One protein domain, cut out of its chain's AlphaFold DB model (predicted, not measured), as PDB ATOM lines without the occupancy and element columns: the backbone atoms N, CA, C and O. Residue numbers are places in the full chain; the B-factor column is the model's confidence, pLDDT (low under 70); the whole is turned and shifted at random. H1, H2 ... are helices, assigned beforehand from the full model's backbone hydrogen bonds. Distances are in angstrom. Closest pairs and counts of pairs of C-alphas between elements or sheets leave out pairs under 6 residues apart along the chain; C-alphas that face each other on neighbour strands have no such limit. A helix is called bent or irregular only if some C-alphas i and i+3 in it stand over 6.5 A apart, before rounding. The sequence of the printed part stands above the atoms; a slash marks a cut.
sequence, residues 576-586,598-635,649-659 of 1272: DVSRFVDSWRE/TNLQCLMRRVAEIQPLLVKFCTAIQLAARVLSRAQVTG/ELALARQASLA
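Overview. This is residues 576 to 586, 598 to 635 and 649 to 659 of the 1272 residues of an uncharacterized protein of Symbiodinium microadriaticum (UniProt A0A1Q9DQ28). One long bent helix, H2, makes the length of this loosely assembled domain, with its first arm, H2a, sticking out free at one end. H1 runs beside the second arm, H2b, on one side without clearly touching it; the short H3 folds back onto the far part of H2b, and H4 lies beyond that end, apart from the other helices. The printed part has 60 residues in three pieces, with four named helices in the order H1, H2, H3, H4 and no named strand; the class is all helix. It is only just loose, close to extended, with a radius of gyration of the C-alphas of 15.6 A. The C-alphas span 48 by 24 by 20 A, an outline that is only just a rod.

Arrangement. H1, residues 577 to 585, is near H2b, residues 612 to 625, the second arm of H2. These two are close but not clearly touching, with 2 pairs of C-alphas within 8 A; the closest C-alphas, those of Phe 580 and Phe 617, are 7.5 A apart. Their lines stand at a shallow tilt of 8 degrees, and they run opposite ways. H2, residues 599 to 625, was assigned as one helix by its hydrogen bonds, but it is bent: C-alphas 609 and 612 are 6.7 A apart. Its first arm H2a, residues 599 to 609, stands at a steep tilt of 47 degrees to H2b, and residues 610 and 611 belong to neither arm. H2a touches no helix. H3, residues 630 to 634, touches H2b, which meets it with residues 619 to 623 alone; the closest C-alphas, those of Thr 619 and Val 633, are 6.2 A apart. H4, residues 649 to 659, touches no helix and is apart from H1, H2a, H2b and H3. In H1, H2a, H2b, H3 and H4 every O i to N i+4 pair is within hydrogen-bond range.

Along the chain. H1 begins at C-alpha 577, at (36.448, -21.037, -0.778), and is 12.3 A from first to last C-alpha. H2a measures 15.5 A and H2b 19.8 A; C-alpha 612, where H2b begins, is at (23.402, -12.921, 3.293). H3 is 6.0 A long. H4 measures 15.3 A and ends at C-alpha 659, at (24.382, -37.820, 17.735).

Size, cuts and confidence. The two C-alphas farthest apart, those of Thr 598 and Glu 649, are 49.4 A apart. Residues 598 to 609, of which 599 to 609 belong to H2, stand free; the body without them spans 39 by 20 by 15 A. Residues 587 to 597 are not printed, and C-alphas 586 and 598 are 23.9 A apart across that cut. Residues 636 to 648 are not printed either, with 16.0 A between C-alphas 635 and 649. The link from H2 to H3 is tight, with 4 residues. The mean pLDDT of the printed part is 83.2, and residues 656 and 659 are under 70.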
ATOM      1  N   ASP A 576      33.948 -23.697  -3.415       82.69
ATOM      2  CA  ASP A 576      34.994 -22.778  -3.874       82.69
ATOM      3  C   ASP A 576      35.204 -21.673  -2.823       82.69
ATOM      4  O   ASP A 576      34.545 -20.630  -2.815       82.69
ATOM      5  N   VAL A 577      36.100 -21.955  -1.872       79.12
ATOM      6  CA  VAL A 577      36.448 -21.037  -0.778       79.12
ATOM      7  C   VAL A 577      37.092 -19.754  -1.312       79.12
ATOM      8  O   VAL A 577      36.883 -18.699  -0.719       79.12
ATOM      9  N   SER A 578      37.813 -19.814  -2.438       80.50
ATOM     10  CA  SER A 578      38.420 -18.639  -3.070       80.50
ATOM     11  C   SER A 578      37.344 -17.659  -3.523       80.50
ATOM     12  O   SER A 578      37.321 -16.541  -3.022       80.50
ATOM     13  N   ARG A 579      36.358 -18.104  -4.320       82.50
ATOM     14  CA  ARG A 579      35.223 -17.250  -4.731       82.50
ATOM     15  C   ARG A 579      34.461 -16.646  -3.554       82.50
ATOM     16  O   ARG A 579      33.984 -15.519  -3.647       82.50
ATOM     17  N   PHE A 580      34.325 -17.381  -2.449       82.56
ATOM     18  CA  PHE A 580      33.698 -16.829  -1.250       82.56
ATOM     19  C   PHE A 580      34.549 -15.715  -0.621       82.56
ATOM     20  O   PHE A 580      34.024 -14.636  -0.345       82.56
ATOM     21  N   VAL A 581      35.856 -15.940  -0.451       83.00
ATOM     22  CA  VAL A 581      36.806 -14.924   0.033       83.00
ATOM     23  C   VAL A 581      36.847 -13.710  -0.898       83.00
ATOM     24  O   VAL A 581      36.872 -12.585  -0.407       83.00
ATOM     25  N   ASP A 582      36.777 -13.909  -2.211       84.31
ATOM     26  CA  ASP A 582      36.729 -12.828  -3.195       84.31
ATOM     27  C   ASP A 582      35.428 -12.021  -3.065       84.31
ATOM     28  O   ASP A 582      35.487 -10.802  -2.928       84.31
ATOM     29  N   SER A 583      34.265 -12.673  -2.919       83.31
ATOM     30  CA  SER A 583      32.995 -11.978  -2.630       83.31
ATOM     31  C   SER A 583      32.996 -11.208  -1.294       83.31
ATOM     32  O   SER A 583      32.238 -10.256  -1.119       83.31
ATOM     33  N   TRP A 584      33.865 -11.591  -0.351       81.75
ATOM     34  CA  TRP A 584      34.130 -10.857   0.892       81.75
ATOM     35  C   TRP A 584      35.142  -9.713   0.723       81.75
ATOM     36  O   TRP A 584      35.070  -8.732   1.464       81.75
ATOM     37  N   ARG A 585      36.071  -9.811  -0.237       81.12
ATOM     38  CA  ARG A 585      37.004  -8.739  -0.637       81.12
ATOM     39  C   ARG A 585      36.317  -7.664  -1.490       81.12
ATOM     40  O   ARG A 585      36.728  -6.510  -1.432       81.12
ATOM     41  N   GLU A 586      35.286  -8.035  -2.249       82.75
ATOM     42  CA  GLU A 586      34.460  -7.135  -3.069       82.75
ATOM     43  C   GLU A 586      33.444  -6.311  -2.260       82.75
ATOM     44  O   GLU A 586      32.952  -5.294  -2.755       82.75
ATOM     45  N   THR A 598      26.062   6.752  14.128       74.50
ATOM     46  CA  THR A 598      26.957   6.284  15.196       74.50
ATOM     47  C   THR A 598      27.795   5.099  14.707       74.50
ATOM     48  O   THR A 598      27.367   4.338  13.837       74.50
ATOM     49  N   ASN A 599      28.972   4.872  15.307       78.19
ATOM     50  CA  ASN A 599      29.815   3.709  14.978       78.19
ATOM     51  C   ASN A 599      29.023   2.384  15.024       78.19
ATOM     52  O   ASN A 599      29.261   1.495  14.209       78.19
ATOM     53  N   LEU A 600      28.038   2.284  15.926       78.94
ATOM     54  CA  LEU A 600      27.118   1.152  16.026       78.94
ATOM     55  C   LEU A 600      26.200   1.010  14.800       78.94
ATOM     56  O   LEU A 600      26.035  -0.099  14.308       78.94
ATOM     57  N   GLN A 601      25.642   2.098  14.258       79.19
ATOM     58  CA  GLN A 601      24.814   2.046  13.043       79.19
ATOM     59  C   GLN A 601      25.625   1.622  11.811       79.19
ATOM     60  O   GLN A 601      25.154   0.805  11.017       79.19
ATOM     61  N   CYS A 602      26.864   2.100  11.680       78.56
ATOM     62  CA  CYS A 602      27.781   1.653  10.628       78.56
ATOM     63  C   CYS A 602      28.140   0.161  10.765       78.56
ATOM     64  O   CYS A 602      28.181  -0.555   9.765       78.56
ATOM     65  N   LEU A 603      28.336  -0.333  11.995       79.62
ATOM     66  CA  LEU A 603      28.529  -1.762  12.265       79.62
ATOM     67  C   LEU A 603      27.271  -2.585  11.947       79.62
ATOM     68  O   LEU A 603      27.381  -3.599  11.268       79.62
ATOM     69  N   MET A 604      26.082  -2.140  12.362       82.50
ATOM     70  CA  MET A 604      24.808  -2.824  12.095       82.50
ATOM     71  C   MET A 604      24.514  -2.920  10.591       82.50
ATOM     72  O   MET A 604      24.156  -3.992  10.105       82.50
ATOM     73  N   ARG A 605      24.750  -1.838   9.833       83.12
ATOM     74  CA  ARG A 605      24.636  -1.819   8.363       83.12
ATOM     75  C   ARG A 605      25.592  -2.831   7.718       83.12
ATOM     76  O   ARG A 605      25.158  -3.651   6.916       83.12
ATOM     77  N   ARG A 606      26.858  -2.863   8.156       81.81
ATOM     78  CA  ARG A 606      27.853  -3.847   7.692       81.81
ATOM     79  C   ARG A 606      27.479  -5.290   8.062       81.81
ATOM     80  O   ARG A 606      27.711  -6.198   7.270       81.81
ATOM     81  N   VAL A 607      26.896  -5.524   9.241       86.56
ATOM     82  CA  VAL A 607      26.393  -6.851   9.642       86.56
ATOM     83  C   VAL A 607      25.257  -7.294   8.720       86.56
ATOM     84  O   VAL A 607      25.299  -8.424   8.244       86.56
ATOM     85  N   ALA A 608      24.310  -6.412   8.391       86.94
ATOM     86  CA  ALA A 608      23.228  -6.709   7.448       86.94
ATOM     87  C   ALA A 608      23.736  -6.999   6.018       86.94
ATOM     88  O   ALA A 608      23.198  -7.874   5.345       86.94
ATOM     89  N   GLU A 609      24.800  -6.326   5.567       86.50
ATOM     90  CA  GLU A 609      25.461  -6.591   4.276       86.50
ATOM     91  C   GLU A 609      26.227  -7.932   4.261       86.50
ATOM     92  O   GLU A 609      26.196  -8.661   3.268       86.50
ATOM     93  N   ILE A 610      26.882  -8.299   5.369       86.94
ATOM     94  CA  ILE A 610      27.635  -9.560   5.508       86.94
ATOM     95  C   ILE A 610      26.705 -10.766   5.744       86.94
ATOM     96  O   ILE A 610      27.003 -11.875   5.289       86.94
ATOM     97  N   GLN A 611      25.570 -10.578   6.423       91.88
ATOM     98  CA  GLN A 611      24.607 -11.628   6.774       91.88
ATOM     99  C   GLN A 611      24.193 -12.539   5.596       91.88
ATOM    100  O   GLN A 611      24.309 -13.757   5.752       91.88
ATOM    101  N   PRO A 612      23.765 -12.047   4.413       89.12
ATOM    102  CA  PRO A 612      23.402 -12.921   3.293       89.12
ATOM    103  C   PRO A 612      24.590 -13.722   2.736       89.12
ATOM    104  O   PRO A 612      24.392 -14.831   2.238       89.12
ATOM    105  N   LEU A 613      25.823 -13.211   2.840       85.31
ATOM    106  CA  LEU A 613      27.031 -13.945   2.445       85.31
ATOM    107  C   LEU A 613      27.370 -15.039   3.470       85.31
ATOM    108  O   LEU A 613      27.647 -16.170   3.076       85.31
ATOM    109  N   LEU A 614      27.263 -14.747   4.772       85.06
ATOM    110  CA  LEU A 614      27.396 -15.754   5.835       85.06
ATOM    111  C   LEU A 614      26.345 -16.862   5.717       85.06
ATOM    112  O   LEU A 614      26.690 -18.034   5.832       85.06
ATOM    113  N   VAL A 615      25.081 -16.521   5.442       88.69
ATOM    114  CA  VAL A 615      24.015 -17.514   5.233       88.69
ATOM    115  C   VAL A 615      24.349 -18.413   4.039       88.69
ATOM    116  O   VAL A 615      24.359 -19.632   4.199       88.69
ATOM    117  N   LYS A 616      24.727 -17.844   2.883       86.81
ATOM    118  CA  LYS A 616      25.167 -18.623   1.707       86.81
ATOM    119  C   LYS A 616      26.343 -19.556   2.024       86.81
ATOM    120  O   LYS A 616      26.318 -20.716   1.619       86.81
ATOM    121  N   PHE A 617      27.341 -19.086   2.772       87.38
ATOM    122  CA  PHE A 617      28.510 -19.877   3.170       87.38
ATOM    123  C   PHE A 617      28.156 -21.019   4.128       87.38
ATOM    124  O   PHE A 617      28.547 -22.162   3.895       87.38
ATOM    125  N   CYS A 618      27.355 -20.745   5.160       87.56
ATOM    126  CA  CYS A 618      26.857 -21.757   6.089       87.56
ATOM    127  C   CYS A 618      26.006 -22.814   5.370       87.56
ATOM    128  O   CYS A 618      26.215 -24.008   5.583       87.56
ATOM    129  N   THR A 619      25.116 -22.400   4.461       87.69
ATOM    130  CA  THR A 619      24.366 -23.297   3.568       87.69
ATOM    131  C   THR A 619      25.312 -24.160   2.730       87.69
ATOM    132  O   THR A 619      25.190 -25.385   2.739       87.69
ATOM    133  N   ALA A 620      26.298 -23.563   2.054       85.25
ATOM    134  CA  ALA A 620      27.249 -24.293   1.216       85.25
ATOM    135  C   ALA A 620      28.106 -25.290   2.022       85.25
ATOM    136  O   ALA A 620      28.311 -26.416   1.571       85.25
ATOM    137  N   ILE A 621      28.540 -24.937   3.238       85.12
ATOM    138  CA  ILE A 621      29.248 -25.848   4.153       85.12
ATOM    139  C   ILE A 621      28.346 -26.997   4.617       85.12
ATOM    140  O   ILE A 621      28.786 -28.145   4.617       85.12
ATOM    141  N   GLN A 622      27.092 -26.731   4.990       88.06
ATOM    142  CA  GLN A 622      26.164 -27.778   5.439       88.06
ATOM    143  C   GLN A 622      25.853 -28.784   4.318       88.06
ATOM    144  O   GLN A 622      25.830 -29.994   4.569       88.06
ATOM    145  N   LEU A 623      25.708 -28.297   3.079       86.88
ATOM    146  CA  LEU A 623      25.580 -29.119   1.873       86.88
ATOM    147  C   LEU A 623      26.871 -29.903   1.572       86.88
ATOM    148  O   LEU A 623      26.810 -31.109   1.338       86.88
ATOM    149  N   ALA A 624      28.045 -29.267   1.634       83.38
ATOM    150  CA  ALA A 624      29.337 -29.913   1.375       83.38
ATOM    151  C   ALA A 624      29.693 -30.985   2.422       83.38
ATOM    152  O   ALA A 624      30.228 -32.039   2.079       83.38
ATOM    153  N   ALA A 625      29.328 -30.768   3.690       84.62
ATOM    154  CA  ALA A 625      29.428 -31.766   4.754       84.62
ATOM    155  C   ALA A 625      28.447 -32.941   4.560       84.62
ATOM    156  O   ALA A 625      28.641 -34.012   5.141       84.62
ATOM    157  N   ARG A 626      27.386 -32.746   3.758       88.12
ATOM    158  CA  ARG A 626      26.317 -33.714   3.451       88.12
ATOM    159  C   ARG A 626      25.651 -34.323   4.693       88.12
ATOM    160  O   ARG A 626      25.142 -35.445   4.636       88.12
ATOM    161  N   VAL A 627      25.699 -33.621   5.829       88.00
ATOM    162  CA  VAL A 627      25.087 -34.054   7.097       88.00
ATOM    163  C   VAL A 627      23.587 -33.793   7.065       88.00
ATOM    164  O   VAL A 627      22.819 -34.678   7.415       88.00
ATOM    165  N   LEU A 628      23.174 -32.612   6.607       90.00
ATOM    166  CA  LEU A 628      21.787 -32.267   6.298       90.00
ATOM    167  C   LEU A 628      21.538 -32.514   4.802       90.00
ATOM    168  O   LEU A 628      22.453 -32.339   3.997       90.00
ATOM    169  N   SER A 629      20.327 -32.929   4.421       91.19
ATOM    170  CA  SER A 629      19.967 -33.039   2.998       91.19
ATOM    171  C   SER A 629      19.661 -31.664   2.405       91.19
ATOM    172  O   SER A 629      19.328 -30.733   3.141       91.19
ATOM    173  N   ARG A 630      19.717 -31.517   1.073       87.31
ATOM    174  CA  ARG A 630      19.461 -30.215   0.427       87.31
ATOM    175  C   ARG A 630      18.128 -29.584   0.847       87.31
ATOM    176  O   ARG A 630      18.104 -28.394   1.160       87.31
ATOM    177  N   ALA A 631      17.060 -30.377   0.937       87.00
ATOM    178  CA  ALA A 631      15.754 -29.918   1.416       87.00
ATOM    179  C   ALA A 631      15.785 -29.440   2.885       87.00
ATOM    180  O   ALA A 631      15.153 -28.440   3.204       87.00
ATOM    181  N   GLN A 632      16.568 -30.081   3.766       88.50
ATOM    182  CA  GLN A 632      16.725 -29.643   5.163       88.50
ATOM    183  C   GLN A 632      17.528 -28.338   5.309       88.50
ATOM    184  O   GLN A 632      17.314 -27.615   6.275       88.50
ATOM    185  N   VAL A 633      18.452 -28.040   4.386       91.56
ATOM    186  CA  VAL A 633      19.277 -26.813   4.433       91.56
ATOM    187  C   VAL A 633      18.595 -25.624   3.745       91.56
ATOM    188  O   VAL A 633      18.756 -24.490   4.182       91.56
ATOM    189  N   THR A 634      17.865 -25.865   2.653       87.81
ATOM    190  CA  THR A 634      17.313 -24.796   1.792       87.81
ATOM    191  C   THR A 634      15.799 -24.614   1.903       87.81
ATOM    192  O   THR A 634      15.277 -23.627   1.399       87.81
ATOM    193  N   GLY A 635      15.073 -25.569   2.495       87.81
ATOM    194  CA  GLY A 635      13.608 -25.620   2.438       87.81
ATOM    195  C   GLY A 635      13.037 -25.988   1.058       87.81
ATOM    196  O   GLY A 635      11.826 -26.154   0.929       87.81
ATOM    197  N   GLU A 649      17.444 -39.870   3.394       79.12
ATOM    198  CA  GLU A 649      17.710 -41.004   4.292       79.12
ATOM    199  C   GLU A 649      19.194 -41.096   4.682       79.12
ATOM    200  O   GLU A 649      19.536 -41.314   5.850       79.12
ATOM    201  N   LEU A 650      20.098 -40.862   3.727       81.12
ATOM    202  CA  LEU A 650      21.542 -40.876   3.956       81.12
ATOM    203  C   LEU A 650      22.014 -39.704   4.839       81.12
ATOM    204  O   LEU A 650      22.924 -39.877   5.655       81.12
ATOM    205  N   ALA A 651      21.388 -38.530   4.724       79.88
ATOM    206  CA  ALA A 651      21.612 -37.396   5.620       79.88
ATOM    207  C   ALA A 651      21.124 -37.699   7.050       79.88
ATOM    208  O   ALA A 651      21.887 -37.551   8.011       79.88
ATOM    209  N   LEU A 652      19.906 -38.233   7.200       77.62
ATOM    210  CA  LEU A 652      19.371 -38.684   8.490       77.62
ATOM    211  C   LEU A 652      20.285 -39.740   9.139       77.62
ATOM    212  O   LEU A 652      20.559 -39.666  10.339       77.62
ATOM    213  N   ALA A 653      20.833 -40.677   8.357       73.94
ATOM    214  CA  ALA A 653      21.796 -41.675   8.827       73.94
ATOM    215  C   ALA A 653      23.141 -41.069   9.292       73.94
ATOM    216  O   ALA A 653      23.774 -41.606  10.208       73.94
ATOM    217  N   ARG A 654      23.572 -39.929   8.728       83.38
ATOM    218  CA  ARG A 654      24.767 -39.186   9.176       83.38
ATOM    219  C   ARG A 654      24.509 -38.387  10.453       83.38
ATOM    220  O   ARG A 654      25.268 -38.548  11.410       83.38
ATOM    221  N   GLN A 655      23.428 -37.602  10.506       79.06
ATOM    222  CA  GLN A 655      22.977 -36.880  11.714       79.06
ATOM    223  C   GLN A 655      22.879 -37.836  12.906       79.06
ATOM    224  O   GLN A 655      23.449 -37.609  13.974       79.06
ATOM    225  N   ALA A 656      22.228 -38.975  12.670       68.62
ATOM    226  CA  ALA A 656      22.118 -40.079  13.599       68.62
ATOM    227  C   ALA A 656      23.465 -40.581  14.137       68.62
ATOM    228  O   ALA A 656      23.605 -40.748  15.349       68.62
ATOM    229  N   SER A 657      24.432 -40.842  13.249       73.12
ATOM    230  CA  SER A 657      25.747 -41.360  13.633       73.12
ATOM    231  C   SER A 657      26.536 -40.353  14.472       73.12
ATOM    232  O   SER A 657      27.237 -40.764  15.400       73.12
ATOM    233  N   LEU A 658      26.417 -39.055  14.172       73.00
ATOM    234  CA  LEU A 658      27.040 -37.980  14.948       73.00
ATOM    235  C   LEU A 658      26.422 -37.892  16.352       73.00
ATOM    236  O   LEU A 658      27.150 -37.937  17.342       73.00
ATOM    237  N   ALA A 659      25.089 -37.882  16.454       69.00
ATOM    238  CA  ALA A 659      24.382 -37.820  17.735       69.00
ATOM    239  C   ALA A 659      24.728 -38.991  18.681       69.00
ATOM    240  O   ALA A 659      24.887 -38.793  19.888       69.00
TER     241      ALA A 659